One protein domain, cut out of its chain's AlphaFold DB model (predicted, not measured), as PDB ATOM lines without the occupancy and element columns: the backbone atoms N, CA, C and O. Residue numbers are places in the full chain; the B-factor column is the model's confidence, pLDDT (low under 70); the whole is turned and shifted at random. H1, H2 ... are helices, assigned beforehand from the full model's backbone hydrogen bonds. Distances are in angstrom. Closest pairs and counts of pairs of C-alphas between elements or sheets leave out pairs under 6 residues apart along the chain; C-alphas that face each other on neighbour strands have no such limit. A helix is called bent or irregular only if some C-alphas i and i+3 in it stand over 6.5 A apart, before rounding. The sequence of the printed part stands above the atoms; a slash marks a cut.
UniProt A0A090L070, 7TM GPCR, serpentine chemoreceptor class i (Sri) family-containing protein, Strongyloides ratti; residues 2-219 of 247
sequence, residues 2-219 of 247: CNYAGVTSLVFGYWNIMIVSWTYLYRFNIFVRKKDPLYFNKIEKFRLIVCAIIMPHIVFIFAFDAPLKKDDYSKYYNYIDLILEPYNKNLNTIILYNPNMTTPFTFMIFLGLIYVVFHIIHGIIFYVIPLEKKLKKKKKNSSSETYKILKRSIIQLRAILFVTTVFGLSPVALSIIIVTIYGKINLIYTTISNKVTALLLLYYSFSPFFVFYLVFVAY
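Overview. This is residues 2 to 219 of the 247 residues of the protein "7TM GPCR, serpentine chemoreceptor class i (Sri) family-containing protein" of Strongyloides ratti (UniProt A0A090L070). A long bundle of helices is built round H1 at its core, with H2, H5, H6 and arm H7a packed along it, while the last arm, H7b, splays away so that residues 212 to 219 stick out. Beyond the end where H1 begins sits a small head of the short helices H3 and H4, with residues 85 to 93 sticking out. The printed part has 218 residues with seven named helices, H1 to H7 in order, and no named strand: all helix. It is a loose rod of 75 by 36 by 34 A, with a radius of gyration of the C-alphas of 21.8 A.

Arrangement. H1, residues 2 to 33, is the hub, touching 4 helices, with a kink of 26 degrees near residue 27. Four helices, each assigned as one by its hydrogen bonds, are bent: H2 into H2a, residues 42 to 52, and H2b, 55 to 65, with C-alphas 52 and 55 6.9 A apart; H5 into H5a, 99 to 126, and H5b, 129 to 139, with C-alphas 126 and 129 6.6 A apart; H6 into H6a, 144 to 168, and H6b, 171 to 182, with C-alphas 168 and 171 6.5 A apart; H7 into H7a, 187 to 205, and H7b, 208 to 219, with C-alphas 205 and 208 6.8 A apart. H1 and H2a form a hairpin, closest at the C-alphas of Tyr 14 and Cys 51, 7.0 A. With residues 4 to 11 alone H1 touches H2b, closest at the C-alphas of Val 11 and Pro 56, 6.5 A. H3, residues 70 to 76, and H4, residues 80 to 84, are close but not clearly touching, their closest C-alphas, Ser 74 and Ile 80, 6.7 A apart. H1 touches H5a the same way at a shallow tilt of 17 degrees, closest at the C-alphas of Val 7 and Ile 109, 5.8 A. H5b and H6a form a hairpin, closest at the C-alphas of Lys 139 and Tyr 147, 6.4 A. H6b and H7a form another, closest at the C-alphas of Pro 171 and Thr 197, 6.6 A. H7b is close to H1 but not clearly touching. Each O i to N i+4 pair is within hydrogen-bond range in H2a, H2b, H4, H5b, H6a, H6b, H7a and H7b; the counts are 27 of 28 in H1, 22 of 24 in H5a and 0 of 3 in H3, where 3 of 4 O i to N i+3 pairs are.

Along the chain. H1 runs 43.7 A from C-alpha 2 at (-4.656, 26.854, -41.428). H5a spans 41.3 A and H6a 35.4 A. H3 is irregular, with C-alphas 71 and 74 7.2 A apart, and so is H5a, with C-alphas 100 and 103 6.54 A apart. H7b ends at C-alpha 219, (-15.763, 64.914, -38.044).

Size, cuts and confidence. The two C-alphas farthest apart, those of Leu 82 and Asn 141, are 75.6 A apart. The printed part has no cut; H4 to H5 is a long link. Mean pLDDT of the printed part is 72.5, with 87 residues under 70, among them 163 to 216.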
ATOM      1  N   CYS A   2      -5.505  25.686 -41.744       58.03
ATOM      2  CA  CYS A   2      -4.656  26.854 -41.428       58.03
ATOM      3  C   CYS A   2      -4.467  27.874 -42.584       58.03
ATOM      4  O   CYS A   2      -4.459  29.081 -42.353       58.03
ATOM      5  N   ASN A   3      -4.393  27.417 -43.841       62.16
ATOM      6  CA  ASN A   3      -4.021  28.292 -44.966       62.16
ATOM      7  C   ASN A   3      -5.134  29.261 -45.394       62.16
ATOM      8  O   ASN A   3      -4.846  30.414 -45.687       62.16
ATOM      9  N   TYR A   4      -6.402  28.838 -45.362       65.25
ATOM     10  CA  TYR A   4      -7.548  29.709 -45.655       65.25
ATOM     11  C   TYR A   4      -7.654  30.870 -44.653       65.25
ATOM     12  O   TYR A   4      -7.779  32.037 -45.029       65.25
ATOM     13  N   ALA A   5      -7.532  30.554 -43.358       65.94
ATOM     14  CA  ALA A   5      -7.507  31.556 -42.298       65.94
ATOM     15  C   ALA A   5      -6.282  32.479 -42.428       65.94
ATOM     16  O   ALA A   5      -6.400  33.686 -42.220       65.94
ATOM     17  N   GLY A   6      -5.131  31.935 -42.840       65.12
ATOM     18  CA  GLY A   6      -3.918  32.697 -43.139       65.12
ATOM     19  C   GLY A   6      -4.092  33.688 -44.293       65.12
ATOM     20  O   GLY A   6      -3.774  34.863 -44.135       65.12
ATOM     21  N   VAL A   7      -4.664  33.255 -45.421       69.25
ATOM     22  CA  VAL A   7      -4.956  34.115 -46.584       69.25
ATOM     23  C   VAL A   7      -5.971  35.198 -46.226       69.25
ATOM     24  O   VAL A   7      -5.777  36.365 -46.562       69.25
ATOM     25  N   THR A   8      -7.025  34.845 -45.493       69.00
ATOM     26  CA  THR A   8      -8.046  35.813 -45.071       69.00
ATOM     27  C   THR A   8      -7.446  36.857 -44.122       69.00
ATOM     28  O   THR A   8      -7.643  38.058 -44.302       69.00
ATOM     29  N   SER A   9      -6.628  36.422 -43.158       67.75
ATOM     30  CA  SER A   9      -5.895  37.314 -42.246       67.75
ATOM     31  C   SER A   9      -4.938  38.243 -42.993       67.75
ATOM     32  O   SER A   9      -4.835  39.423 -42.667       67.75
ATOM     33  N   LEU A  10      -4.268  37.736 -44.030       69.56
ATOM     34  CA  LEU A  10      -3.373  38.502 -44.893       69.56
ATOM     35  C   LEU A  10      -4.131  39.598 -45.669       69.56
ATOM     36  O   LEU A  10      -3.667  40.739 -45.709       69.56
ATOM     37  N   VAL A  11      -5.331  39.311 -46.192       72.19
ATOM     38  CA  VAL A  11      -6.208  40.323 -46.820       72.19
ATOM     39  C   VAL A  11      -6.593  41.427 -45.846       72.19
ATOM     40  O   VAL A  11      -6.454  42.613 -46.160       72.19
ATOM     41  N   PHE A  12      -7.029  41.062 -44.643       72.00
ATOM     42  CA  PHE A  12      -7.361  42.047 -43.618       72.00
ATOM     43  C   PHE A  12      -6.133  42.850 -43.155       72.00
ATOM     44  O   PHE A  12      -6.236  44.054 -42.893       72.00
ATOM     45  N   GLY A  13      -4.956  42.221 -43.129       70.25
ATOM     46  CA  GLY A  13      -3.669  42.879 -42.914       70.25
ATOM     47  C   GLY A  13      -3.377  43.948 -43.970       70.25
ATOM     48  O   GLY A  13      -3.054  45.083 -43.609       70.25
ATOM     49  N   TYR A  14      -3.569  43.650 -45.265       73.44
ATOM     50  CA  TYR A  14      -3.425  44.658 -46.330       73.44
ATOM     51  C   TYR A  14      -4.343  45.836 -46.140       73.44
ATOM     52  O   TYR A  14      -3.909  46.978 -46.286       73.44
ATOM     53  N   TRP A  15      -5.605  45.557 -45.837       72.81
ATOM     54  CA  TRP A  15      -6.614  46.589 -45.673       72.81
ATOM     55  C   TRP A  15      -6.215  47.571 -44.570       72.81
ATOM     56  O   TRP A  15      -6.232  48.787 -44.769       72.81
ATOM     57  N   ASN A  16      -5.731  47.050 -43.443       71.56
ATOM     58  CA  ASN A  16      -5.236  47.869 -42.344       71.56
ATOM     59  C   ASN A  16      -3.978  48.669 -42.713       71.56
ATOM     60  O   ASN A  16      -3.922  49.879 -42.479       71.56
ATOM     61  N   ILE A  17      -2.985  48.036 -43.343       72.94
ATOM     62  CA  ILE A  17      -1.754  48.713 -43.781       72.94
ATOM     63  C   ILE A  17      -2.067  49.818 -44.796       72.94
ATOM     64  O   ILE A  17      -1.471  50.900 -44.739       72.94
ATOM     65  N   MET A  18      -3.021  49.588 -45.700       75.31
ATOM     66  CA  MET A  18      -3.502  50.591 -46.647       75.31
ATOM     67  C   MET A  18      -4.079  51.808 -45.931       75.31
ATOM     68  O   MET A  18      -3.649  52.923 -46.219       75.31
ATOM     69  N   ILE A  19      -5.001  51.605 -44.985       75.38
ATOM     70  CA  ILE A  19      -5.633  52.700 -44.238       75.38
ATOM     71  C   ILE A  19      -4.559  53.552 -43.556       75.38
ATOM     72  O   ILE A  19      -4.545  54.778 -43.707       75.38
ATOM     73  N   VAL A  20      -3.598  52.923 -42.873       73.25
ATOM     74  CA  VAL A  20      -2.492  53.653 -42.234       73.25
ATOM     75  C   VAL A  20      -1.649  54.388 -43.283       73.25
ATOM     76  O   VAL A  20      -1.327  55.567 -43.110       73.25
ATOM     77  N   SER A  21      -1.358  53.760 -44.420       74.31
ATOM     78  CA  SER A  21      -0.603  54.382 -45.517       74.31
ATOM     79  C   SER A  21      -1.313  55.601 -46.114       74.31
ATOM     80  O   SER A  21      -0.664  56.601 -46.425       74.31
ATOM     81  N   TRP A  22      -2.644  55.582 -46.226       78.06
ATOM     82  CA  TRP A  22      -3.423  56.728 -46.711       78.06
ATOM     83  C   TRP A  22      -3.302  57.920 -45.779       78.06
ATOM     84  O   TRP A  22      -3.127  59.051 -46.229       78.06
ATOM     85  N   THR A  23      -3.309  57.681 -44.467       76.44
ATOM     86  CA  THR A  23      -3.144  58.769 -43.500       76.44
ATOM     87  C   THR A  23      -1.772  59.449 -43.611       76.44
ATOM     88  O   THR A  23      -1.670  60.663 -43.392       76.44
ATOM     89  N   TYR A  24      -0.726  58.713 -44.003       74.81
ATOM     90  CA  TYR A  24       0.571  59.290 -44.362       74.81
ATOM     91  C   TYR A  24       0.502  60.086 -45.661       74.81
ATOM     92  O   TYR A  24       1.003  61.212 -45.709       74.81
ATOM     93  N   LEU A  25      -0.144  59.535 -46.688       81.62
ATOM     94  CA  LEU A  25      -0.252  60.181 -47.990       81.62
ATOM     95  C   LEU A  25      -1.023  61.505 -47.917       81.62
ATOM     96  O   LEU A  25      -0.561  62.504 -48.460       81.62
ATOM     97  N   TYR A  26      -2.124  61.566 -47.167       80.81
ATOM     98  CA  TYR A  26      -2.885  62.802 -46.952       80.81
ATOM     99  C   TYR A  26      -2.016  63.912 -46.358       80.81
ATOM    100  O   TYR A  26      -2.001  65.044 -46.844       80.81
ATOM    101  N   ARG A  27      -1.216  63.583 -45.341       76.31
ATOM    102  CA  ARG A  27      -0.276  64.538 -44.738       76.31
ATOM    103  C   ARG A  27       0.833  64.908 -45.717       76.31
ATOM    104  O   ARG A  27       1.196  66.077 -45.822       76.31
ATOM    105  N   PHE A  28       1.355  63.943 -46.461       82.12
ATOM    106  CA  PHE A  28       2.361  64.192 -47.483       82.12
ATOM    107  C   PHE A  28       1.855  65.154 -48.568       82.12
ATOM    108  O   PHE A  28       2.564  66.095 -48.936       82.12
ATOM    109  N   ASN A  29       0.616  64.982 -49.025       82.25
ATOM    110  CA  ASN A  29      -0.011  65.855 -50.008       82.25
ATOM    111  C   ASN A  29      -0.132  67.291 -49.492       82.25
ATOM    112  O   ASN A  29       0.318  68.212 -50.172       82.25
ATOM    113  N   ILE A  30      -0.618  67.474 -48.262       79.94
ATOM    114  CA  ILE A  30      -0.787  68.798 -47.644       79.94
ATOM    115  C   ILE A  30       0.570  69.476 -47.401       79.94
ATOM    116  O   ILE A  30       0.789  70.624 -47.787       79.94
ATOM    117  N   PHE A  31       1.511  68.783 -46.754       76.56
ATOM    118  CA  PHE A  31       2.738  69.413 -46.263       76.56
ATOM    119  C   PHE A  31       3.864  69.420 -47.294       76.56
ATOM    120  O   PHE A  31       4.590  70.414 -47.403       76.56
ATOM    121  N   VAL A  32       4.039  68.335 -48.050       82.12
ATOM    122  CA  VAL A  32       5.148  68.166 -49.000       82.12
ATOM    123  C   VAL A  32       4.746  68.615 -50.394       82.12
ATOM    124  O   VAL A  32       5.375  69.546 -50.898       82.12
ATOM    125  N   ARG A  33       3.695  68.035 -50.979       81.94
ATOM    126  CA  ARG A  33       3.269  68.380 -52.347       81.94
ATOM    127  C   ARG A  33       2.502  69.701 -52.436       81.94
ATOM    128  O   ARG A  33       2.482  70.279 -53.514       81.94
ATOM    129  N   LYS A  34       1.917  70.176 -51.329       84.50
ATOM    130  CA  LYS A  34       0.977  71.313 -51.298       84.50
ATOM    131  C   LYS A  34      -0.192  71.123 -52.282       84.50
ATOM    132  O   LYS A  34      -0.567  72.049 -52.989       84.50
ATOM    133  N   LYS A  35      -0.718  69.900 -52.359       86.88
ATOM    134  CA  LYS A  35      -1.880  69.530 -53.182       86.88
ATOM    135  C   LYS A  35      -3.074  69.203 -52.289       86.88
ATOM    136  O   LYS A  35      -2.927  69.130 -51.067       86.88
ATOM    137  N   ASP A  36      -4.226  68.983 -52.916       81.50
ATOM    138  CA  ASP A  36      -5.418  68.467 -52.246       81.50
ATOM    139  C   ASP A  36      -5.076  67.218 -51.402       81.50
ATOM    140  O   ASP A  36      -4.290  66.377 -51.863       81.50
ATOM    141  N   PRO A  37      -5.616  67.074 -50.175       77.12
ATOM    142  CA  PRO A  37      -5.411  65.883 -49.359       77.12
ATOM    143  C   PRO A  37      -5.676  64.585 -50.130       77.12
ATOM    144  O   PRO A  37      -4.874  63.662 -50.025       77.12
ATOM    145  N   LEU A  38      -6.718  64.544 -50.963       83.38
ATOM    146  CA  LEU A  38      -7.154  63.395 -51.762       83.38
ATOM    147  C   LEU A  38      -6.448  63.295 -53.123       83.38
ATOM    148  O   LEU A  38      -6.899  62.586 -54.022       83.38
ATOM    149  N   TYR A  39      -5.329  63.995 -53.311       84.19
ATOM    150  CA  TYR A  39      -4.530  63.856 -54.520       84.19
ATOM    151  C   TYR A  39      -3.813  62.496 -54.568       84.19
ATOM    152  O   TYR A  39      -2.997  62.177 -53.705       84.19
ATOM    153  N   PHE A  40      -4.025  61.735 -55.642       84.25
ATOM    154  CA  PHE A  40      -3.296  60.494 -55.910       84.25
ATOM    155  C   PHE A  40      -2.640  60.551 -57.293       84.25
ATOM    156  O   PHE A  40      -3.298  60.856 -58.293       84.25
ATOM    157  N   ASN A  41      -1.346  60.241 -57.375       87.88
ATOM    158  CA  ASN A  41      -0.657  60.049 -58.654       87.88
ATOM    159  C   ASN A  41      -1.051  58.704 -59.305       87.88
ATOM    160  O   ASN A  41      -1.698  57.866 -58.677       87.88
ATOM    161  N   LYS A  42      -0.669  58.476 -60.570       87.81
ATOM    162  CA  LYS A  42      -1.049  57.254 -61.313       87.81
ATOM    163  C   LYS A  42      -0.628  55.961 -60.590       87.81
ATOM    164  O   LYS A  42      -1.417  55.029 -60.508       87.81
ATOM    165  N   ILE A  43       0.570  55.938 -60.002       85.69
ATOM    166  CA  ILE A  43       1.117  54.774 -59.281       85.69
ATOM    167  C   ILE A  43       0.363  54.529 -57.960       85.69
ATOM    168  O   ILE A  43       0.113  53.393 -57.565       85.69
ATOM    169  N   GLU A  44      -0.006  55.592 -57.246       84.12
ATOM    170  CA  GLU A  44      -0.822  55.542 -56.028       84.12
ATOM    171  C   GLU A  44      -2.237  55.036 -56.338       84.12
ATOM    172  O   GLU A  44      -2.712  54.141 -55.646       84.12
ATOM    173  N   LYS A  45      -2.867  55.524 -57.416       84.12
ATOM    174  CA  LYS A  45      -4.173  55.034 -57.896       84.12
ATOM    175  C   LYS A  45      -4.130  53.560 -58.293       84.12
ATOM    176  O   LYS A  45      -5.020  52.808 -57.919       84.12
ATOM    177  N   PHE A  46      -3.088  53.140 -59.004       84.75
ATOM    178  CA  PHE A  46      -2.922  51.739 -59.379       84.75
ATOM    179  C   PHE A  46      -2.820  50.835 -58.143       84.75
ATOM    180  O   PHE A  46      -3.571  49.874 -58.023       84.75
ATOM    181  N   ARG A  47      -1.972  51.190 -57.168       79.44
ATOM    182  CA  ARG A  47      -1.852  50.436 -55.906       79.44
ATOM    183  C   ARG A  47      -3.157  50.366 -55.125       79.44
ATOM    184  O   ARG A  47      -3.479  49.316 -54.581       79.44
ATOM    185  N   LEU A  48      -3.907  51.466 -55.083       79.94
ATOM    186  CA  LEU A  48      -5.232  51.500 -54.468       79.94
ATOM    187  C   LEU A  48      -6.168  50.471 -55.096       79.94
ATOM    188  O   LEU A  48      -6.782  49.699 -54.372       79.94
ATOM    189  N   ILE A  49      -6.246  50.437 -56.426       82.19
ATOM    190  CA  ILE A  49      -7.102  49.496 -57.156       82.19
ATOM    191  C   ILE A  49      -6.646  48.055 -56.906       82.19
ATOM    192  O   ILE A  49      -7.470  47.198 -56.588       82.19
ATOM    193  N   VAL A  50      -5.338  47.793 -56.981       81.25
ATOM    194  CA  VAL A  50      -4.784  46.457 -56.725       81.25
ATOM    195  C   VAL A  50      -5.130  45.979 -55.311       81.25
ATOM    196  O   VAL A  50      -5.623  44.869 -55.146       81.25
ATOM    197  N   CYS A  51      -4.929  46.814 -54.288       75.06
ATOM    198  CA  CYS A  51      -5.169  46.427 -52.895       75.06
ATOM    199  C   CYS A  51      -6.642  46.397 -52.492       75.06
ATOM    200  O   CYS A  51      -7.026  45.550 -51.691       75.06
ATOM    201  N   ALA A  52      -7.448  47.346 -52.964       75.81
ATOM    202  CA  ALA A  52      -8.835  47.492 -52.530       75.81
ATOM    203  C   ALA A  52      -9.794  46.598 -53.318       75.81
ATOM    204  O   ALA A  52     -10.832  46.218 -52.785       75.81
ATOM    205  N   ILE A  53      -9.464  46.296 -54.577       78.31
ATOM    206  CA  ILE A  53     -10.365  45.611 -55.503       78.31
ATOM    207  C   ILE A  53      -9.752  44.284 -55.937       78.31
ATOM    208  O   ILE A  53     -10.286  43.238 -55.583       78.31
ATOM    209  N   ILE A  54      -8.621  44.306 -56.645       79.88
ATOM    210  CA  ILE A  54      -8.098  43.108 -57.325       79.88
ATOM    211  C   ILE A  54      -7.739  42.004 -56.321       79.88
ATOM    212  O   ILE A  54      -8.229  40.887 -56.441       79.88
ATOM    213  N   MET A  55      -6.931  42.314 -55.304       77.00
ATOM    214  CA  MET A  55      -6.466  41.318 -54.331       77.00
ATOM    215  C   MET A  55      -7.610  40.689 -53.517       77.00
ATOM    216  O   MET A  55      -7.658  39.461 -53.447       77.00
ATOM    217  N   PRO A  56      -8.566  41.459 -52.955       76.12
ATOM    218  CA  PRO A  56      -9.738  40.876 -52.308       76.12
ATOM    219  C   PRO A  56     -10.560  39.981 -53.235       76.12
ATOM    220  O   PRO A  56     -10.969  38.915 -52.798       76.12
ATOM    221  N   HIS A  57     -10.759  40.363 -54.503       81.12
ATOM    222  CA  HIS A  57     -11.525  39.546 -55.452       81.12
ATOM    223  C   HIS A  57     -10.824  38.228 -55.772       81.12
ATOM    224  O   HIS A  57     -11.470  37.187 -55.752       81.12
ATOM    225  N   ILE A  58      -9.509  38.252 -56.012       80.50
ATOM    226  CA  ILE A  58      -8.729  37.030 -56.245       80.50
ATOM    227  C   ILE A  58      -8.854  36.095 -55.039       80.50
ATOM    228  O   ILE A  58      -9.168  34.919 -55.200       80.50
ATOM    229  N   VAL A  59      -8.674  36.620 -53.824       76.81
ATOM    230  CA  VAL A  59      -8.811  35.819 -52.602       76.81
ATOM    231  C   VAL A  59     -10.228  35.291 -52.428       76.81
ATOM    232  O   VAL A  59     -10.387  34.143 -52.029       76.81
ATOM    233  N   PHE A  60     -11.243  36.091 -52.750       76.38
ATOM    234  CA  PHE A  60     -12.637  35.670 -52.692       76.38
ATOM    235  C   PHE A  60     -12.885  34.507 -53.655       76.38
ATOM    236  O   PHE A  60     -13.388  33.485 -53.218       76.38
ATOM    237  N   ILE A  61     -12.442  34.585 -54.912       80.12
ATOM    238  CA  ILE A  61     -12.581  33.487 -55.886       80.12
ATOM    239  C   ILE A  61     -11.987  32.186 -55.327       80.12
ATOM    240  O   ILE A  61     -12.687  31.182 -55.222       80.12
ATOM    241  N   PHE A  62     -10.740  32.222 -54.848       77.44
ATOM    242  CA  PHE A  62     -10.126  31.041 -54.230       77.44
ATOM    243  C   PHE A  62     -10.842  30.591 -52.949       77.44
ATOM    244  O   PHE A  62     -10.851  29.405 -52.634       77.44
ATOM    245  N   ALA A  63     -11.436  31.517 -52.196       74.62
ATOM    246  CA  ALA A  63     -12.230  31.209 -51.016       74.62
ATOM    247  C   ALA A  63     -13.539  30.479 -51.355       74.62
ATOM    248  O   ALA A  63     -13.943  29.625 -50.571       74.62
ATOM    249  N   PHE A  64     -14.175  30.767 -52.497       77.44
ATOM    250  CA  PHE A  64     -15.373  30.048 -52.960       77.44
ATOM    251  C   PHE A  64     -15.059  28.653 -53.488       77.44
ATOM    252  O   PHE A  64     -15.852  27.742 -53.270       77.44
ATOM    253  N   ASP A  65     -13.901  28.474 -54.120       78.38
ATOM    254  CA  ASP A  65     -13.497  27.179 -54.677       78.38
ATOM    255  C   ASP A  65     -12.838  26.252 -53.641       78.38
ATOM    256  O   ASP A  65     -12.593  25.073 -53.907       78.38
ATOM    257  N   ALA A  66     -12.503  26.770 -52.457       79.06
ATOM    258  CA  ALA A  66     -11.807  26.002 -51.431       79.06
ATOM    259  C   ALA A  66     -12.679  25.000 -50.656       79.06
ATOM    260  O   ALA A  66     -12.159  23.923 -50.356       79.06
ATOM    261  N   PRO A  67     -13.941  25.289 -50.292       82.38
ATOM    262  CA  PRO A  67     -14.839  24.303 -49.705       82.38
ATOM    263  C   PRO A  67     -15.094  23.129 -50.657       82.38
ATOM    264  O   PRO A  67     -15.450  23.319 -51.817       82.38
ATOM    265  N   LEU A  68     -14.956  21.901 -50.160       82.56
ATOM    266  CA  LEU A  68     -15.381  20.712 -50.891       82.56
ATOM    267  C   LEU A  68     -16.907  20.583 -50.861       82.56
ATOM    268  O   LEU A  68     -17.557  20.915 -49.867       82.56
ATOM    269  N   LYS A  69     -17.476  20.020 -51.929       82.12
ATOM    270  CA  LYS A  69     -18.852  19.513 -51.909       82.12
ATOM    271  C   LYS A  69     -18.881  18.191 -51.145       82.12
ATOM    272  O   LYS A  69     -17.901  17.449 -51.176       82.12
ATOM    273  N   LYS A  70     -20.002  17.880 -50.484       78.50
ATOM    274  CA  LYS A  70     -20.157  16.640 -49.695       78.50
ATOM    275  C   LYS A  70     -19.788  15.388 -50.497       78.50
ATOM    276  O   LYS A  70     -19.099  14.519 -49.976       78.50
ATOM    277  N   ASP A  71     -20.173  15.359 -51.767       81.62
ATOM    278  CA  ASP A  71     -19.945  14.224 -52.667       81.62
ATOM    279  C   ASP A  71     -18.458  14.008 -53.006       81.62
ATOM    280  O   ASP A  71     -18.063  12.934 -53.451       81.62
ATOM    281  N   ASP A  72     -17.612  15.013 -52.767       83.19
ATOM    282  CA  ASP A  72     -16.172  14.954 -53.019       83.19
ATOM    283  C   ASP A  72     -15.358  14.613 -51.760       83.19
ATOM    284  O   ASP A  72     -14.140  14.459 -51.840       83.19
ATOM    285  N   TYR A  73     -15.987  14.483 -50.588       83.31
ATOM    286  CA  TYR A  73     -15.267  14.276 -49.326       83.31
ATOM    287  C   TYR A  73     -14.459  12.976 -49.324       83.31
ATOM    288  O   TYR A  73     -13.276  12.985 -48.983       83.31
ATOM    289  N   SER A  74     -15.075  11.882 -49.774       80.19
ATOM    290  CA  SER A  74     -14.457  10.554 -49.851       80.19
ATOM    291  C   SER A  74     -13.315  10.468 -50.868       80.19
ATOM    292  O   SER A  74     -12.495   9.559 -50.780       80.19
ATOM    293  N   LYS A  75     -13.212  11.426 -51.803       84.31
ATOM    294  CA  LYS A  75     -12.103  11.495 -52.773       84.31
ATOM    295  C   LYS A  75     -10.795  11.964 -52.138       84.31
ATOM    296  O   LYS A  75      -9.726  11.625 -52.633       84.31
ATOM    297  N   TYR A  76     -10.877  12.768 -51.077       78.88
ATOM    298  CA  TYR A  76      -9.715  13.436 -50.476       78.88
ATOM    299  C   TYR A  76      -9.463  13.043 -49.020       78.88
ATOM    300  O   TYR A  76      -8.355  13.243 -48.521       78.88
ATOM    301  N   TYR A  77     -10.466  12.495 -48.334       78.81
ATOM    302  CA  TYR A  77     -10.390  12.137 -46.925       78.81
ATOM    303  C   TYR A  77     -10.944  10.734 -46.689       78.81
ATOM    304  O   TYR A  77     -12.133  10.473 -46.879       78.81
ATOM    305  N   ASN A  78     -10.080   9.843 -46.209       77.56
ATOM    306  CA  ASN A  78     -10.481   8.505 -45.788       77.56
ATOM    307  C   ASN A  78     -11.225   8.575 -44.449       77.56
ATOM    308  O   ASN A  78     -10.858   9.367 -43.579       77.56
ATOM    309  N   TYR A  79     -12.237   7.720 -44.271       79.06
ATOM    310  CA  TYR A  79     -13.004   7.594 -43.023       79.06
ATOM    311  C   TYR A  79     -13.689   8.893 -42.566       79.06
ATOM    312  O   TYR A  79     -13.860   9.128 -41.370       79.06
ATOM    313  N   ILE A  80     -14.087   9.754 -43.509       76.75
ATOM    314  CA  ILE A  80     -14.642  11.069 -43.176       76.75
ATOM    315  C   ILE A  80     -15.913  10.977 -42.322       76.75
ATOM    316  O   ILE A  80     -16.112  11.805 -41.439       76.75
ATOM    317  N   ASP A  81     -16.732   9.943 -42.515       75.00
ATOM    318  CA  ASP A  81     -17.963   9.759 -41.748       75.00
ATOM    319  C   ASP A  81     -17.691   9.534 -40.255       75.00
ATOM    320  O   ASP A  81     -18.352  10.161 -39.431       75.00
ATOM    321  N   LEU A  82     -16.647   8.768 -39.914       74.00
ATOM    322  CA  LEU A  82     -16.179   8.560 -38.535       74.00
ATOM    323  C   LEU A  82     -15.602   9.845 -37.918       74.00
ATOM    324  O   LEU A  82     -15.750  10.099 -36.728       74.00
ATOM    325  N   ILE A  83     -14.951  10.687 -38.728       70.25
ATOM    326  CA  ILE A  83     -14.390  11.972 -38.273       70.25
ATOM    327  C   ILE A  83     -15.503  12.997 -38.010       70.25
ATOM    328  O   ILE A  83     -15.367  13.850 -37.130       70.25
ATOM    329  N   LEU A  84     -16.592  12.941 -38.779       75.25
ATOM    330  CA  LEU A  84     -17.719  13.868 -38.675       75.25
ATOM    331  C   LEU A  84     -18.761  13.435 -37.634       75.25
ATOM    332  O   LEU A  84     -19.507  14.288 -37.163       75.25
ATOM    333  N   GLU A  85     -18.803  12.156 -37.259       73.00
ATOM    334  CA  GLU A  85     -19.743  11.574 -36.286       73.00
ATOM    335  C   GLU A  85     -19.828  12.316 -34.933       73.00
ATOM    336  O   GLU A  85     -20.945  12.576 -34.479       73.00
ATOM    337  N   PRO A  86     -18.716  12.767 -34.308       72.62
ATOM    338  CA  PRO A  86     -18.766  13.484 -33.027       72.62
ATOM    339  C   PRO A  86     -19.409  14.871 -33.134       72.62
ATOM    340  O   PRO A  86     -19.818  15.468 -32.135       72.62
ATOM    341  N   TYR A  87     -19.460  15.429 -34.341       69.19
ATOM    342  CA  TYR A  87     -19.952  16.769 -34.588       69.19
ATOM    343  C   TYR A  87     -21.400  16.673 -35.063       69.19
ATOM    344  O   TYR A  87     -21.678  16.456 -36.240       69.19
ATOM    345  N   ASN A  88     -22.339  16.852 -34.131       64.62
ATOM    346  CA  ASN A  88     -23.769  16.794 -34.420       64.62
ATOM    347  C   ASN A  88     -24.130  17.748 -35.582       64.62
ATOM    348  O   ASN A  88     -24.091  18.974 -35.431       64.62
ATOM    349  N   LYS A  89     -24.456  17.176 -36.752       59.91
ATOM    350  CA  LYS A  89     -24.649  17.893 -38.030       59.91
ATOM    351  C   LYS A  89     -25.782  18.931 -37.978       59.91
ATOM    352  O   LYS A  89     -25.818  19.822 -38.818       59.91
ATOM    353  N   ASN A  90     -26.664  18.838 -36.980       58.28
ATOM    354  CA  ASN A  90     -27.774  19.771 -36.763       58.28
ATOM    355  C   ASN A  90     -27.383  21.014 -35.944       58.28
ATOM    356  O   ASN A  90     -28.118  21.996 -35.947       58.28
ATOM    357  N   LEU A  91     -26.244  20.980 -35.243       59.88
ATOM    358  CA  LEU A  91     -25.768  22.080 -34.395       59.88
ATOM    359  C   LEU A  91     -24.548  22.797 -34.987       59.88
ATOM    360  O   LEU A  91     -24.328  23.968 -34.691       59.88
ATOM    361  N   ASN A  92     -23.764  22.116 -35.831       59.47
ATOM    362  CA  ASN A  92     -22.492  22.623 -36.337       59.47
ATOM    363  C   ASN A  92     -22.406  22.548 -37.866       59.47
ATOM    364  O   ASN A  92     -22.661  21.507 -38.468       59.47
ATOM    365  N   THR A  93     -21.954  23.636 -38.497       64.31
ATOM    366  CA  THR A  93     -21.575  23.632 -39.919       64.31
ATOM    367  C   THR A  93     -20.102  23.258 -40.043       64.31
ATOM    368  O   THR A  93     -19.228  24.017 -39.628       64.31
ATOM    369  N   ILE A  94     -19.820  22.085 -40.613       67.94
ATOM    370  CA  ILE A  94     -18.452  21.601 -40.830       67.94
ATOM    371  C   ILE A  94     -18.092  21.809 -42.296       67.94
ATOM    372  O   ILE A  94     -18.733  21.249 -43.186       67.94
ATOM    373  N   ILE A  95     -17.055  22.609 -42.538       72.31
ATOM    374  CA  ILE A  95     -16.544  22.905 -43.877       72.31
ATOM    375  C   ILE A  95     -15.202  22.192 -44.043       72.31
ATOM    376  O   ILE A  95     -14.235  22.503 -43.341       72.31
ATOM    377  N   LEU A  96     -15.150  21.236 -44.971       77.38
ATOM    378  CA  LEU A  96     -13.909  20.591 -45.397       77.38
ATOM    379  C   LEU A  96     -13.344  21.330 -46.603       77.38
ATOM    380  O   LEU A  96     -14.094  21.790 -47.459       77.38
ATOM    381  N   TYR A  97     -12.022  21.444 -46.669       76.62
ATOM    382  CA  TYR A  97     -11.348  22.206 -47.716       76.62
ATOM    383  C   TYR A  97     -10.628  21.278 -48.684       76.62
ATOM    384  O   TYR A  97     -10.069  20.267 -48.266       76.62
ATOM    385  N   ASN A  98     -10.581  21.652 -49.958       81.44
ATOM    386  CA  ASN A  98      -9.839  20.918 -50.966       81.44
ATOM    387  C   ASN A  98      -8.331  21.011 -50.658       81.44
ATOM    388  O   ASN A  98      -7.783  22.122 -50.651       81.44
ATOM    389  N   PRO A  99      -7.630  19.888 -50.413       77.31
ATOM    390  CA  PRO A  99      -6.206  19.909 -50.092       77.31
ATOM    391  C   PRO A  99      -5.354  20.509 -51.218       77.31
ATOM    392  O   PRO A  99      -4.329  21.130 -50.925       77.31
ATOM    393  N   ASN A 100      -5.810  20.436 -52.475       81.38
ATOM    394  CA  ASN A 100      -5.122  21.022 -53.628       81.38
ATOM    395  C   ASN A 100      -5.045  22.555 -53.561       81.38
ATOM    396  O   ASN A 100      -4.154  23.150 -54.163       81.38
ATOM    397  N   MET A 101      -5.913  23.204 -52.776       78.06
ATOM    398  CA  MET A 101      -5.870  24.655 -52.561       78.06
ATOM    399  C   MET A 101      -4.759  25.095 -51.601       78.06
ATOM    400  O   MET A 101      -4.483  26.285 -51.467       78.06
ATOM    401  N   THR A 102      -4.067  24.157 -50.955       75.88
ATOM    402  CA  THR A 102      -2.947  24.462 -50.053       75.88
ATOM    403  C   THR A 102      -1.840  25.225 -50.776       75.88
ATOM    404  O   THR A 102      -1.423  26.276 -50.299       75.88
ATOM    405  N   THR A 103      -1.391  24.739 -51.933       77.50
ATOM    406  CA  THR A 103      -0.313  25.360 -52.717       77.50
ATOM    407  C   THR A 103      -0.645  26.782 -53.185       77.50
ATOM    408  O   THR A 103       0.142  27.683 -52.880       77.50
ATOM    409  N   PRO A 104      -1.786  27.049 -53.861       79.62
ATOM    410  CA  PRO A 104      -2.129  28.409 -54.277       79.62
ATOM    411  C   PRO A 104      -2.319  29.350 -53.083       79.62
ATOM    412  O   PRO A 104      -1.880  30.499 -53.147       79.62
ATOM    413  N   PHE A 105      -2.874  28.881 -51.960       77.00
ATOM    414  CA  PHE A 105      -2.968  29.695 -50.747       77.00
ATOM    415  C   PHE A 105      -1.602  30.045 -50.156       77.00
ATOM    416  O   PHE A 105      -1.357  31.211 -49.848       77.00
ATOM    417  N   THR A 106      -0.687  29.082 -50.046       75.81
ATOM    418  CA  THR A 106       0.685  29.340 -49.582       75.81
ATOM    419  C   THR A 106       1.406  30.323 -50.505       75.81
ATOM    420  O   THR A 106       2.059  31.253 -50.030       75.81
ATOM    421  N   PHE A 107       1.242  30.177 -51.823       81.00
ATOM    422  CA  PHE A 107       1.820  31.092 -52.804       81.00
ATOM    423  C   PHE A 107       1.260  32.517 -52.675       81.00
ATOM    424  O   PHE A 107       2.030  33.478 -52.639       81.00
ATOM    425  N   MET A 108      -0.062  32.668 -52.529       78.50
ATOM    426  CA  MET A 108      -0.692  33.974 -52.296       78.50
ATOM    427  C   MET A 108      -0.219  34.624 -50.997       78.50
ATOM    428  O   MET A 108       0.052  35.825 -50.978       78.50
ATOM    429  N   ILE A 109      -0.082  33.843 -49.924       76.81
ATOM    430  CA  ILE A 109       0.469  34.327 -48.658       76.81
ATOM    431  C   ILE A 109       1.897  34.857 -48.865       76.81
ATOM    432  O   ILE A 109       2.223  35.949 -48.397       76.81
ATOM    433  N   PHE A 110       2.740  34.122 -49.591       78.88
ATOM    434  CA  PHE A 110       4.130  34.506 -49.836       78.88
ATOM    435  C   PHE A 110       4.260  35.772 -50.695       78.88
ATOM    436  O   PHE A 110       4.921  36.731 -50.285       78.88
ATOM    437  N   LEU A 111       3.580  35.818 -51.848       80.81
ATOM    438  CA  LEU A 111       3.496  37.021 -52.691       80.81
ATOM    439  C   LEU A 111       2.997  38.216 -51.896       80.81
ATOM    440  O   LEU A 111       3.500  39.336 -52.007       80.81
ATOM    441  N   GLY A 112       2.011  37.944 -51.058       77.94
ATOM    442  CA  GLY A 112       1.480  38.906 -50.152       77.94
ATOM    443  C   GLY A 112       2.537  39.502 -49.221       77.94
ATOM    444  O   GLY A 112       2.659  40.728 -49.128       77.94
ATOM    445  N   LEU A 113       3.275  38.672 -48.491       77.12
ATOM    446  CA  LEU A 113       4.296  39.146 -47.558       77.12
ATOM    447  C   LEU A 113       5.347  40.009 -48.265       77.12
ATOM    448  O   LEU A 113       5.684  41.087 -47.769       77.12
ATOM    449  N   ILE A 114       5.788  39.597 -49.459       82.38
ATOM    450  CA  ILE A 114       6.705  40.383 -50.299       82.38
ATOM    451  C   ILE A 114       6.105  41.752 -50.623       82.38
ATOM    452  O   ILE A 114       6.774  42.778 -50.462       82.38
ATOM    453  N   TYR A 115       4.838  41.788 -51.040       80.69
ATOM    454  CA  TYR A 115       4.150  43.040 -51.344       80.69
ATOM    455  C   TYR A 115       4.116  43.980 -50.135       80.69
ATOM    456  O   TYR A 115       4.376  45.175 -50.284       80.69
ATOM    457  N   VAL A 116       3.854  43.462 -48.928       76.31
ATOM    458  CA  VAL A 116       3.865  44.289 -47.710       76.31
ATOM    459  C   VAL A 116       5.236  44.908 -47.472       76.31
ATOM    460  O   VAL A 116       5.331  46.115 -47.247       76.31
ATOM    461  N   VAL A 117       6.293  44.095 -47.527       81.19
ATOM    462  CA  VAL A 117       7.669  44.554 -47.301       81.19
ATOM    463  C   VAL A 117       8.020  45.658 -48.295       81.19
ATOM    464  O   VAL A 117       8.463  46.737 -47.892       81.19
ATOM    465  N   PHE A 118       7.734  45.444 -49.581       83.94
ATOM    466  CA  PHE A 118       7.970  46.444 -50.617       83.94
ATOM    467  C   PHE A 118       7.166  47.729 -50.378       83.94
ATOM    468  O   PHE A 118       7.704  48.835 -50.480       83.94
ATOM    469  N   HIS A 119       5.888  47.607 -50.013       80.31
ATOM    470  CA  HIS A 119       5.013  48.749 -49.747       80.31
ATOM    471  C   HIS A 119       5.495  49.587 -48.559       80.31
ATOM    472  O   HIS A 119       5.491  50.818 -48.633       80.31
ATOM    473  N   ILE A 120       5.975  48.946 -47.492       78.81
ATOM    474  CA  ILE A 120       6.552  49.627 -46.323       78.81
ATOM    475  C   ILE A 120       7.841  50.351 -46.700       78.81
ATOM    476  O   ILE A 120       7.972  51.541 -46.408       78.81
ATOM    477  N   ILE A 121       8.769  49.671 -47.382       84.25
ATOM    478  CA  ILE A 121      10.041  50.263 -47.822       84.25
ATOM    479  C   ILE A 121       9.770  51.481 -48.711       84.25
ATOM    480  O   ILE A 121      10.272  52.576 -48.443       84.25
ATOM    481  N   HIS A 122       8.901  51.330 -49.713       83.75
ATOM    482  CA  HIS A 122       8.484  52.436 -50.566       83.75
ATOM    483  C   HIS A 122       7.850  53.563 -49.736       83.75
ATOM    484  O   HIS A 122       8.151  54.741 -49.939       83.75
ATOM    485  N   GLY A 123       6.955  53.235 -48.804       79.81
ATOM    486  CA  GLY A 123       6.273  54.219 -47.971       79.81
ATOM    487  C   GLY A 123       7.241  55.061 -47.138       79.81
ATOM    488  O   GLY A 123       7.118  56.290 -47.076       79.81
ATOM    489  N   ILE A 124       8.253  54.416 -46.560       82.31
ATOM    490  CA  ILE A 124       9.304  55.076 -45.784       82.31
ATOM    491  C   ILE A 124      10.126  56.007 -46.680       82.31
ATOM    492  O   ILE A 124      10.253  57.196 -46.367       82.31
ATOM    493  N   ILE A 125      10.641  55.495 -47.799       85.12
ATOM    494  CA  ILE A 125      11.556  56.232 -48.680       85.12
ATOM    495  C   ILE A 125      10.864  57.440 -49.318       85.12
ATOM    496  O   ILE A 125      11.393  58.553 -49.278       85.12
ATOM    497  N   PHE A 126       9.667  57.246 -49.874       84.06
ATOM    498  CA  PHE A 126       9.012  58.262 -50.697       84.06
ATOM    499  C   PHE A 126       8.071  59.188 -49.923       84.06
ATOM    500  O   PHE A 126       7.846  60.312 -50.375       84.06
ATOM    501  N   TYR A 127       7.542  58.777 -48.764       81.19
ATOM    502  CA  TYR A 127       6.610  59.612 -47.991       81.19
ATOM    503  C   TYR A 127       7.167  60.038 -46.637       81.19
ATOM    504  O   TYR A 127       7.133  61.229 -46.319       81.19
ATOM    505  N   VAL A 128       7.707  59.112 -45.841       80.44
ATOM    506  CA  VAL A 128       8.142  59.428 -44.469       80.44
ATOM    507  C   VAL A 128       9.393  60.308 -44.469       80.44
ATOM    508  O   VAL A 128       9.381  61.378 -43.854       80.44
ATOM    509  N   ILE A 129      10.449  59.921 -45.195       83.25
ATOM    510  CA  ILE A 129      11.715  60.674 -45.224       83.25
ATOM    511  C   ILE A 129      11.516  62.123 -45.707       83.25
ATOM    512  O   ILE A 129      11.995  63.046 -45.034       83.25
ATOM    513  N   PRO A 130      10.811  62.407 -46.822       82.06
ATOM    514  CA  PRO A 130      10.664  63.789 -47.273       82.06
ATOM    515  C   PRO A 130       9.751  64.613 -46.357       82.06
ATOM    516  O   PRO A 130       9.976  65.817 -46.199       82.06
ATOM    517  N   LEU A 131       8.767  63.984 -45.702       81.56
ATOM    518  CA  LEU A 131       7.930  64.638 -44.694       81.56
ATOM    519  C   LEU A 131       8.766  65.082 -43.484       81.56
ATOM    520  O   LEU A 131       8.662  66.233 -43.054       81.56
ATOM    521  N   GLU A 132       9.661  64.224 -42.990       79.56
ATOM    522  CA  GLU A 132      10.593  64.556 -41.903       79.56
ATOM    523  C   GLU A 132      11.586  65.650 -42.302       79.56
ATOM    524  O   GLU A 132      11.797  66.604 -41.547       79.56
ATOM    525  N   LYS A 133      12.164  65.562 -43.508       82.94
ATOM    526  CA  LYS A 133      13.056  66.603 -44.042       82.94
ATOM    527  C   LYS A 133      12.349  67.958 -44.081       82.94
ATOM    528  O   LYS A 133      12.922  68.968 -43.669       82.94
ATOM    529  N   LYS A 134      11.091  67.999 -44.527       80.75
ATOM    530  CA  LYS A 134      10.320  69.247 -44.606       80.75
ATOM    531  C   LYS A 134       9.924  69.791 -43.235       80.75
ATOM    532  O   LYS A 134       9.935  71.004 -43.035       80.75
ATOM    533  N   LEU A 135       9.655  68.911 -42.277       77.12
ATOM    534  CA  LEU A 135       9.430  69.285 -40.883       77.12
ATOM    535  C   LEU A 135      10.658  69.900 -40.221       77.12
ATOM    536  O   LEU A 135      10.541  70.948 -39.588       77.12
ATOM    537  N   LYS A 136      11.837  69.297 -40.407       78.06
ATOM    538  CA  LYS A 136      13.104  69.853 -39.905       78.06
ATOM    539  C   LYS A 136      13.370  71.247 -40.480       78.06
ATOM    540  O   LYS A 136      13.791  72.126 -39.737       78.06
ATOM    541  N   LYS A 137      13.058  71.476 -41.764       76.69
ATOM    542  CA  LYS A 137      13.138  72.811 -42.387       76.69
ATOM    543  C   LYS A 137      12.154  73.805 -41.756       76.69
ATOM    544  O   LYS A 137      12.554  74.915 -41.434       76.69
ATOM    545  N   LYS A 138      10.898  73.409 -41.509       69.94
ATOM    546  CA  LYS A 138       9.899  74.281 -40.860       69.94
ATOM    547  C   LYS A 138      10.210  74.612 -39.398       69.94
ATOM    548  O   LYS A 138       9.858  75.705 -38.976       69.94
ATOM    549  N   LYS A 139      10.918  73.747 -38.654       67.06
ATOM    550  CA  LYS A 139      11.398  74.046 -37.286       67.06
ATOM    551  C   LYS A 139      12.167  75.373 -37.221       67.06
ATOM    552  O   LYS A 139      12.080  76.061 -36.215       67.06
ATOM    553  N   LYS A 140      12.904  75.719 -38.283       60.84
ATOM    554  CA  LYS A 140      13.673  76.966 -38.359       60.84
ATOM    555  C   LYS A 140      12.802  78.213 -38.596       60.84
ATOM    556  O   LYS A 140      13.257  79.302 -38.287       60.84
ATOM    557  N   ASN A 141      11.566  78.060 -39.100       57.53
ATOM    558  CA  ASN A 141      10.774  79.163 -39.669       57.53
ATOM    559  C   ASN A 141       9.329  79.288 -39.122       57.53
ATOM    560  O   ASN A 141       8.573  80.104 -39.640       57.53
ATOM    561  N   SER A 142       8.874  78.473 -38.158       57.22
ATOM    562  CA  SER A 142       7.469  78.490 -37.688       57.22
ATOM    563  C   SER A 142       7.317  78.508 -36.169       57.22
ATOM    564  O   SER A 142       8.191  78.012 -35.461       57.22
ATOM    565  N   SER A 143       6.153  78.959 -35.677       60.75
ATOM    566  CA  SER A 143       5.787  78.898 -34.254       60.75
ATOM    567  C   SER A 143       5.946  77.482 -33.677       60.75
ATOM    568  O   SER A 143       5.618  76.481 -34.328       60.75
ATOM    569  N   SER A 144       6.485  77.386 -32.454       67.44
ATOM    570  CA  SER A 144       6.910  76.105 -31.862       67.44
ATOM    571  C   SER A 144       5.758  75.096 -31.693       67.44
ATOM    572  O   SER A 144       5.977  73.888 -31.790       67.44
ATOM    573  N   GLU A 145       4.528  75.591 -31.516       69.81
ATOM    574  CA  GLU A 145       3.308  74.819 -31.242       69.81
ATOM    575  C   GLU A 145       2.923  73.884 -32.403       69.81
ATOM    576  O   GLU A 145       2.818  72.665 -32.247       69.81
ATOM    577  N   THR A 146       2.783  74.440 -33.611       67.44
ATOM    578  CA  THR A 146       2.328  73.699 -34.803       67.44
ATOM    579  C   THR A 146       3.335  72.619 -35.194       67.44
ATOM    580  O   THR A 146       2.967  71.509 -35.584       67.44
ATOM    581  N   TYR A 147       4.625  72.926 -35.044       72.31
ATOM    582  CA  TYR A 147       5.705  71.970 -35.255       72.31
ATOM    583  C   TYR A 147       5.643  70.806 -34.252       72.31
ATOM    584  O   TYR A 147       5.755  69.648 -34.663       72.31
ATOM    585  N   LYS A 148       5.423  71.086 -32.958       75.44
ATOM    586  CA  LYS A 148       5.284  70.054 -31.913       75.44
ATOM    587  C   LYS A 148       4.103  69.122 -32.195       75.44
ATOM    588  O   LYS A 148       4.280  67.903 -32.146       75.44
ATOM    589  N   ILE A 149       2.941  69.668 -32.564       73.19
ATOM    590  CA  ILE A 149       1.737  68.884 -32.900       73.19
ATOM    591  C   ILE A 149       2.003  67.972 -34.101       73.19
ATOM    592  O   ILE A 149       1.727  66.770 -34.049       73.19
ATOM    593  N   LEU A 150       2.590  68.510 -35.174       72.06
ATOM    594  CA  LEU A 150       2.833  67.733 -36.387       72.06
ATOM    595  C   LEU A 150       3.887  66.640 -36.172       72.06
ATOM    596  O   LEU A 150       3.712  65.512 -36.635       72.06
ATOM    597  N   LYS A 151       4.947  66.942 -35.411       78.00
ATOM    598  CA  LYS A 151       5.963  65.959 -35.015       78.00
ATOM    599  C   LYS A 151       5.340  64.822 -34.197       78.00
ATOM    600  O   LYS A 151       5.590  63.659 -34.503       78.00
ATOM    601  N   ARG A 152       4.500  65.141 -33.203       76.88
ATOM    602  CA  ARG A 152       3.806  64.136 -32.378       76.88
ATOM    603  C   ARG A 152       2.889  63.250 -33.222       76.88
ATOM    604  O   ARG A 152       2.940  62.033 -33.077       76.88
ATOM    605  N   SER A 153       2.126  63.836 -34.150       69.88
ATOM    606  CA  SER A 153       1.246  63.073 -35.047       69.88
ATOM    607  C   SER A 153       2.017  62.082 -35.926       69.88
ATOM    608  O   SER A 153       1.533  60.976 -36.139       69.88
ATOM    609  N   ILE A 154       3.210  62.436 -36.417       74.81
ATOM    610  CA  ILE A 154       4.031  61.524 -37.237       74.81
ATOM    611  C   ILE A 154       4.630  60.393 -36.409       74.81
ATOM    612  O   ILE A 154       4.668  59.261 -36.885       74.81
ATOM    613  N   ILE A 155       5.077  60.680 -35.184       75.25
ATOM    614  CA  ILE A 155       5.580  59.647 -34.268       75.25
ATOM    615  C   ILE A 155       4.465  58.646 -33.948       75.25
ATOM    616  O   ILE A 155       4.681  57.443 -34.057       75.25
ATOM    617  N   GLN A 156       3.260  59.136 -33.639       69.62
ATOM    618  CA  GLN A 156       2.091  58.285 -33.402       69.62
ATOM    619  C   GLN A 156       1.747  57.430 -34.621       69.62
ATOM    620  O   GLN A 156       1.513  56.239 -34.479       69.62
ATOM    621  N   LEU A 157       1.780  58.002 -35.826       67.44
ATOM    622  CA  LEU A 157       1.560  57.238 -37.056       67.44
ATOM    623  C   LEU A 157       2.620  56.163 -37.287       67.44
ATOM    624  O   LEU A 157       2.285  55.103 -37.801       67.44
ATOM    625  N   ARG A 158       3.877  56.413 -36.898       70.12
ATOM    626  CA  ARG A 158       4.958  55.427 -37.029       70.12
ATOM    627  C   ARG A 158       4.728  54.273 -36.078       70.12
ATOM    628  O   ARG A 158       4.853  53.129 -36.489       70.12
ATOM    629  N   ALA A 159       4.364  54.589 -34.837       70.56
ATOM    630  CA  ALA A 159       4.001  53.591 -33.848       70.56
ATOM    631  C   ALA A 159       2.798  52.771 -34.328       70.56
ATOM    632  O   ALA A 159       2.864  51.552 -34.290       70.56
ATOM    633  N   ILE A 160       1.757  53.412 -34.869       67.94
ATOM    634  CA  ILE A 160       0.592  52.715 -35.428       67.94
ATOM    635  C   ILE A 160       1.005  51.835 -36.609       67.94
ATOM    636  O   ILE A 160       0.686  50.660 -36.602       67.94
ATOM    637  N   LEU A 161       1.759  52.346 -37.588       68.62
ATOM    638  CA  LEU A 161       2.221  51.552 -38.731       68.62
ATOM    639  C   LEU A 161       3.073  50.361 -38.280       68.62
ATOM    640  O   LEU A 161       2.874  49.256 -38.772       68.62
ATOM    641  N   PHE A 162       3.999  50.576 -37.345       70.44
ATOM    642  CA  PHE A 162       4.848  49.524 -36.799       70.44
ATOM    643  C   PHE A 162       4.021  48.481 -36.054       70.44
ATOM    644  O   PHE A 162       4.167  47.298 -36.327       70.44
ATOM    645  N   VAL A 163       3.096  48.903 -35.190       68.44
ATOM    646  CA  VAL A 163       2.183  48.007 -34.473       68.44
ATOM    647  C   VAL A 163       1.315  47.234 -35.464       68.44
ATOM    648  O   VAL A 163       1.310  46.014 -35.434       68.44
ATOM    649  N   THR A 164       0.652  47.898 -36.409       66.75
ATOM    650  CA  THR A 164      -0.192  47.242 -37.420       66.75
ATOM    651  C   THR A 164       0.603  46.286 -38.308       66.75
ATOM    652  O   THR A 164       0.100  45.231 -38.671       66.75
ATOM    653  N   THR A 165       1.851  46.614 -38.642       67.00
ATOM    654  CA  THR A 165       2.727  45.738 -39.431       67.00
ATOM    655  C   THR A 165       3.176  44.538 -38.610       67.00
ATOM    656  O   THR A 165       3.010  43.402 -39.034       67.00
ATOM    657  N   VAL A 166       3.743  44.774 -37.426       69.56
ATOM    658  CA  VAL A 166       4.308  43.717 -36.587       69.56
ATOM    659  C   VAL A 166       3.196  42.818 -36.084       69.56
ATOM    660  O   VAL A 166       3.244  41.630 -36.348       69.56
ATOM    661  N   PHE A 167       2.159  43.355 -35.449       66.75
ATOM    662  CA  PHE A 167       1.049  42.547 -34.947       66.75
ATOM    663  C   PHE A 167       0.138  42.016 -36.063       66.75
ATOM    664  O   PHE A 167      -0.629  41.087 -35.818       66.75
ATOM    665  N   GLY A 168       0.169  42.594 -37.270       65.81
ATOM    666  CA  GLY A 168      -0.662  42.150 -38.402       65.81
ATOM    667  C   GLY A 168      -0.035  41.069 -39.240       65.81
ATOM    668  O   GLY A 168      -0.725  40.153 -39.677       65.81
ATOM    669  N   LEU A 169       1.277  41.137 -39.418       67.50
ATOM    670  CA  LEU A 169       2.011  40.165 -40.211       67.50
ATOM    671  C   LEU A 169       2.643  39.087 -39.355       67.50
ATOM    672  O   LEU A 169       2.774  37.970 -39.846       67.50
ATOM    673  N   SER A 170       3.009  39.375 -38.096       67.25
ATOM    674  CA  SER A 170       3.590  38.362 -37.209       67.25
ATOM    675  C   SER A 170       2.741  37.108 -37.113       67.25
ATOM    676  O   SER A 170       3.340  36.048 -37.179       67.25
ATOM    677  N   PRO A 171       1.399  37.140 -37.061       64.00
ATOM    678  CA  PRO A 171       0.637  35.913 -36.895       64.00
ATOM    679  C   PRO A 171       0.502  35.109 -38.179       64.00
ATOM    680  O   PRO A 171       0.437  33.882 -38.135       64.00
ATOM    681  N   VAL A 172       0.487  35.794 -39.324       66.25
ATOM    682  CA  VAL A 172       0.529  35.150 -40.638       66.25
ATOM    683  C   VAL A 172       1.900  34.506 -40.832       66.25
ATOM    684  O   VAL A 172       1.975  33.326 -41.154       66.25
ATOM    685  N   ALA A 173       2.980  35.229 -40.529       66.62
ATOM    686  CA  ALA A 173       4.340  34.701 -40.544       66.62
ATOM    687  C   ALA A 173       4.509  33.528 -39.565       66.62
ATOM    688  O   ALA A 173       5.049  32.494 -39.946       66.62
ATOM    689  N   LEU A 174       3.985  33.644 -38.341       65.06
ATOM    690  CA  LEU A 174       4.004  32.583 -37.335       65.06
ATOM    691  C   LEU A 174       3.238  31.357 -37.839       65.06
ATOM    692  O   LEU A 174       3.744  30.249 -37.742       65.06
ATOM    693  N   SER A 175       2.055  31.548 -38.431       62.53
ATOM    694  CA  SER A 175       1.251  30.453 -38.985       62.53
ATOM    695  C   SER A 175       1.975  29.735 -40.124       62.53
ATOM    696  O   SER A 175       1.974  28.510 -40.155       62.53
ATOM    697  N   ILE A 176       2.652  30.462 -41.020       64.88
ATOM    698  CA  ILE A 176       3.464  29.857 -42.090       64.88
ATOM    699  C   ILE A 176       4.637  29.080 -41.504       64.88
ATOM    700  O   ILE A 176       4.855  27.937 -41.892       64.88
ATOM    701  N   ILE A 177       5.389  29.680 -40.576       64.75
ATOM    702  CA  ILE A 177       6.535  29.038 -39.918       64.75
ATOM    703  C   ILE A 177       6.070  27.757 -39.217       64.75
ATOM    704  O   ILE A 177       6.688  26.710 -39.375       64.75
ATOM    705  N   ILE A 178       4.941  27.806 -38.512       59.38
ATOM    706  CA  ILE A 178       4.367  26.655 -37.810       59.38
ATOM    707  C   ILE A 178       3.921  25.573 -38.796       59.38
ATOM    708  O   ILE A 178       4.258  24.409 -38.604       59.38
ATOM    709  N   VAL A 179       3.210  25.925 -39.868       61.16
ATOM    710  CA  VAL A 179       2.771  24.955 -40.885       61.16
ATOM    711  C   VAL A 179       3.967  24.329 -41.609       61.16
ATOM    712  O   VAL A 179       3.958  23.130 -41.871       61.16
ATOM    713  N   THR A 180       5.009  25.115 -41.883       62.59
ATOM    714  CA  THR A 180       6.185  24.679 -42.654       62.59
ATOM    715  C   THR A 180       7.163  23.853 -41.813       62.59
ATOM    716  O   THR A 180       7.709  22.876 -42.312       62.59
ATOM    717  N   ILE A 181       7.380  24.211 -40.542       60.41
ATOM    718  CA  ILE A 181       8.374  23.571 -39.658       60.41
ATOM    719  C   ILE A 181       7.733  22.504 -38.759       60.41
ATOM    720  O   ILE A 181       8.298  21.432 -38.566       60.41
ATOM    721  N   TYR A 182       6.544  22.774 -38.213       54.66
ATOM    722  CA  TYR A 182       5.925  21.981 -37.142       54.66
ATOM    723  C   TYR A 182       4.667  21.219 -37.559       54.66
ATOM    724  O   TYR A 182       4.079  20.529 -36.722       54.66
ATOM    725  N   GLY A 183       4.268  21.279 -38.836       52.31
ATOM    726  CA  GLY A 183       3.050  20.651 -39.367       52.31
ATOM    727  C   GLY A 183       2.915  19.139 -39.126       52.31
ATOM    728  O   GLY A 183       1.862  18.578 -39.407       52.31
ATOM    729  N   LYS A 184       3.945  18.477 -38.581       52.12
ATOM    730  CA  LYS A 184       3.944  17.050 -38.240       52.12
ATOM    731  C   LYS A 184       3.859  16.717 -36.741       52.12
ATOM    732  O   LYS A 184       3.707  15.542 -36.436       52.12
ATOM    733  N   ILE A 185       3.986  17.669 -35.803       53.16
ATOM    734  CA  ILE A 185       4.501  17.300 -34.464       53.16
ATOM    735  C   ILE A 185       3.512  17.418 -33.289       53.16
ATOM    736  O   ILE A 185       3.696  16.677 -32.325       53.16
ATOM    737  N   ASN A 186       2.462  18.265 -33.275       58.34
ATOM    738  CA  ASN A 186       1.641  18.338 -32.046       58.34
ATOM    739  C   ASN A 186       0.236  18.993 -32.144       58.34
ATOM    740  O   ASN A 186       0.072  20.131 -32.598       58.34
ATOM    741  N   LEU A 187      -0.785  18.304 -31.616       58.38
ATOM    742  CA  LEU A 187      -2.203  18.710 -31.617       58.38
ATOM    743  C   LEU A 187      -2.476  19.946 -30.731       58.38
ATOM    744  O   LEU A 187      -3.269  20.825 -31.086       58.38
ATOM    745  N   ILE A 188      -1.766  20.060 -29.602       62.31
ATOM    746  CA  ILE A 188      -1.878  21.190 -28.657       62.31
ATOM    747  C   ILE A 188      -1.462  22.500 -29.337       62.31
ATOM    748  O   ILE A 188      -2.148  23.519 -29.243       62.31
ATOM    749  N   TYR A 189      -0.370  22.458 -30.095       61.19
ATOM    750  CA  TYR A 189       0.178  23.627 -30.779       61.19
ATOM    751  C   TYR A 189      -0.699  24.076 -31.949       61.19
ATOM    752  O   TYR A 189      -0.919  25.274 -32.129       61.19
ATOM    753  N   THR A 190      -1.281  23.125 -32.683       60.22
ATOM    754  CA  THR A 190      -2.271  23.414 -33.733       60.22
ATOM    755  C   THR A 190      -3.485  24.146 -33.148       60.22
ATOM    756  O   THR A 190      -3.974  25.120 -33.721       60.22
ATOM    757  N   THR A 191      -3.924  23.741 -31.955       64.06
ATOM    758  CA  THR A 191      -5.054  24.365 -31.254       64.06
ATOM    759  C   THR A 191      -4.740  25.794 -30.806       64.06
ATOM    760  O   THR A 191      -5.556  26.694 -31.009       64.06
ATOM    761  N   ILE A 192      -3.555  26.033 -30.232       64.94
ATOM    762  CA  ILE A 192      -3.113  27.379 -29.825       64.94
ATOM    763  C   ILE A 192      -2.977  28.292 -31.048       64.94
ATOM    764  O   ILE A 192      -3.498  29.406 -31.036       64.94
ATOM    765  N   SER A 193      -2.344  27.810 -32.122       59.16
ATOM    766  CA  SER A 193      -2.185  28.565 -33.369       59.16
ATOM    767  C   SER A 193      -3.539  28.975 -33.954       59.16
ATOM    768  O   SER A 193      -3.743  30.154 -34.237       59.16
ATOM    769  N   ASN A 194      -4.507  28.057 -34.026       62.66
ATOM    770  CA  ASN A 194      -5.852  28.362 -34.518       62.66
ATOM    771  C   ASN A 194      -6.572  29.416 -33.660       62.66
ATOM    772  O   ASN A 194      -7.199  30.321 -34.210       62.66
ATOM    773  N   LYS A 195      -6.464  29.335 -32.325       65.06
ATOM    774  CA  LYS A 195      -7.064  30.323 -31.409       65.06
ATOM    775  C   LYS A 195      -6.445  31.710 -31.576       65.06
ATOM    776  O   LYS A 195      -7.177  32.695 -31.624       65.06
ATOM    777  N   VAL A 196      -5.119  31.787 -31.701       62.84
ATOM    778  CA  VAL A 196      -4.402  33.044 -31.959       62.84
ATOM    779  C   VAL A 196      -4.859  33.638 -33.291       62.84
ATOM    780  O   VAL A 196      -5.318  34.779 -33.322       62.84
ATOM    781  N   THR A 197      -4.836  32.853 -34.370       59.34
ATOM    782  CA  THR A 197      -5.274  33.287 -35.706       59.34
ATOM    783  C   THR A 197      -6.724  33.774 -35.710       59.34
ATOM    784  O   THR A 197      -7.007  34.822 -36.284       59.34
ATOM    785  N   ALA A 198      -7.637  33.086 -35.015       61.09
ATOM    786  CA  ALA A 198      -9.032  33.510 -34.883       61.09
ATOM    787  C   ALA A 198      -9.181  34.851 -34.138       61.09
ATOM    788  O   ALA A 198      -9.919  35.728 -34.588       61.09
ATOM    789  N   LEU A 199      -8.454  35.042 -33.032       63.84
ATOM    790  CA  LEU A 199      -8.493  36.285 -32.253       63.84
ATOM    791  C   LEU A 199      -8.007  37.490 -33.074       63.84
ATOM    792  O   LEU A 199      -8.539  38.595 -32.971       63.84
ATOM    793  N   LEU A 200      -7.011  37.267 -33.924       60.44
ATOM    794  CA  LEU A 200      -6.466  38.290 -34.810       60.44
ATOM    795  C   LEU A 200      -7.379  38.586 -35.990       60.44
ATOM    796  O   LEU A 200      -7.540  39.751 -36.343       60.44
ATOM    797  N   LEU A 201      -8.024  37.566 -36.556       61.34
ATOM    798  CA  LEU A 201      -9.093  37.744 -37.536       61.34
ATOM    799  C   LEU A 201     -10.200  38.638 -36.974       61.34
ATOM    800  O   LEU A 201     -10.610  39.579 -37.648       61.34
ATOM    801  N   LEU A 202     -10.622  38.410 -35.726       63.47
ATOM    802  CA  LEU A 202     -11.579  39.284 -35.045       63.47
ATOM    803  C   LEU A 202     -11.021  40.706 -34.905       63.47
ATOM    804  O   LEU A 202     -11.665  41.654 -35.350       63.47
ATOM    805  N   TYR A 203      -9.809  40.873 -34.367       63.44
ATOM    806  CA  TYR A 203      -9.191  42.195 -34.215       63.44
ATOM    807  C   TYR A 203      -9.132  42.974 -35.539       63.44
ATOM    808  O   TYR A 203      -9.566  44.125 -35.595       63.44
ATOM    809  N   TYR A 204      -8.658  42.345 -36.617       59.34
ATOM    810  CA  TYR A 204      -8.542  42.992 -37.924       59.34
ATOM    811  C   TYR A 204      -9.869  43.173 -38.657       59.34
ATOM    812  O   TYR A 204      -9.959  44.062 -39.502       59.34
ATOM    813  N   SER A 205     -10.890  42.381 -38.329       59.72
ATOM    814  CA  SER A 205     -12.254  42.589 -38.827       59.72
ATOM    815  C   SER A 205     -12.910  43.791 -38.149       59.72
ATOM    816  O   SER A 205     -13.627  44.543 -38.803       59.72
ATOM    817  N   PHE A 206     -12.640  44.020 -36.857       61.88
ATOM    818  CA  PHE A 206     -13.225  45.126 -36.089       61.88
ATOM    819  C   PHE A 206     -12.430  46.439 -36.168       61.88
ATOM    820  O   PHE A 206     -13.014  47.519 -36.020       61.88
ATOM    821  N   SER A 207     -11.121  46.397 -36.436       60.28
ATOM    822  CA  SER A 207     -10.279  47.602 -36.487       60.28
ATOM    823  C   SER A 207     -10.731  48.655 -37.514       60.28
ATOM    824  O   SER A 207     -10.702  49.839 -37.159       60.28
ATOM    825  N   PRO A 208     -11.217  48.320 -38.731       55.84
ATOM    826  CA  PRO A 208     -11.677  49.327 -39.682       55.84
ATOM    827  C   PRO A 208     -12.914  50.055 -39.156       55.84
ATOM    828  O   PRO A 208     -12.980  51.278 -39.257       55.84
ATOM    829  N   PHE A 209     -13.849  49.341 -38.518       66.19
ATOM    830  CA  PHE A 209     -15.032  49.944 -37.895       66.19
ATOM    831  C   PHE A 209     -14.647  50.900 -36.766       66.19
ATOM    832  O   PHE A 209     -15.185  52.003 -36.688       66.19
ATOM    833  N   PHE A 210     -13.666  50.529 -35.939       65.69
ATOM    834  CA  PHE A 210     -13.164  51.400 -34.877       65.69
ATOM    835  C   PHE A 210     -12.514  52.673 -35.438       65.69
ATOM    836  O   PHE A 210     -12.760  53.777 -34.949       65.69
ATOM    837  N   VAL A 211     -11.734  52.552 -36.517       55.25
ATOM    838  CA  VAL A 211     -11.127  53.701 -37.203       55.25
ATOM    839  C   VAL A 211     -12.193  54.589 -37.848       55.25
ATOM    840  O   VAL A 211     -12.152  55.807 -37.664       55.25
ATOM    841  N   PHE A 212     -13.172  54.014 -38.551       59.91
ATOM    842  CA  PHE A 212     -14.296  54.763 -39.120       59.91
ATOM    843  C   PHE A 212     -15.086  55.499 -38.040       59.91
ATOM    844  O   PHE A 212     -15.386  56.680 -38.206       59.91
ATOM    845  N   TYR A 213     -15.357  54.843 -36.912       67.50
ATOM    846  CA  TYR A 213     -16.020  55.454 -35.768       67.50
ATOM    847  C   TYR A 213     -15.225  56.648 -35.220       67.50
ATOM    848  O   TYR A 213     -15.777  57.737 -35.065       67.50
ATOM    849  N   LEU A 214     -13.914  56.497 -35.003       60.19
ATOM    850  CA  LEU A 214     -13.057  57.595 -34.539       60.19
ATOM    851  C   LEU A 214     -13.029  58.771 -35.524       60.19
ATOM    852  O   LEU A 214     -13.117  59.929 -35.106       60.19
ATOM    853  N   VAL A 215     -12.938  58.492 -36.827       57.69
ATOM    854  CA  VAL A 215     -12.981  59.519 -37.879       57.69
ATOM    855  C   VAL A 215     -14.340  60.222 -37.894       57.69
ATOM    856  O   VAL A 215     -14.388  61.452 -37.949       57.69
ATOM    857  N   PHE A 216     -15.439  59.476 -37.778       69.81
ATOM    858  CA  PHE A 216     -16.795  60.022 -37.728       69.81
ATOM    859  C   PHE A 216     -17.012  60.921 -36.504       69.81
ATOM    860  O   PHE A 216     -17.524  62.035 -36.636       69.81
ATOM    861  N   VAL A 217     -16.567  60.493 -35.319       75.56
ATOM    862  CA  VAL A 217     -16.635  61.295 -34.086       75.56
ATOM    863  C   VAL A 217     -15.808  62.576 -34.220       75.56
ATOM    864  O   VAL A 217     -16.286  63.659 -33.876       75.56
ATOM    865  N   ALA A 218     -14.590  62.490 -34.761       62.09
ATOM    866  CA  ALA A 218     -13.751  63.664 -35.005       62.09
ATOM    867  C   ALA A 218     -14.401  64.640 -36.004       62.09
ATOM    868  O   ALA A 218     -14.391  65.854 -35.786       62.09
ATOM    869  N   TYR A 219     -15.023  64.120 -37.063       68.69
ATOM    870  CA  TYR A 219     -15.763  64.914 -38.044       68.69
ATOM    871  C   TYR A 219     -16.982  65.614 -37.422       68.69
ATOM    872  O   TYR A 219     -17.143  66.826 -37.585       68.69
TER     873      TYR A 219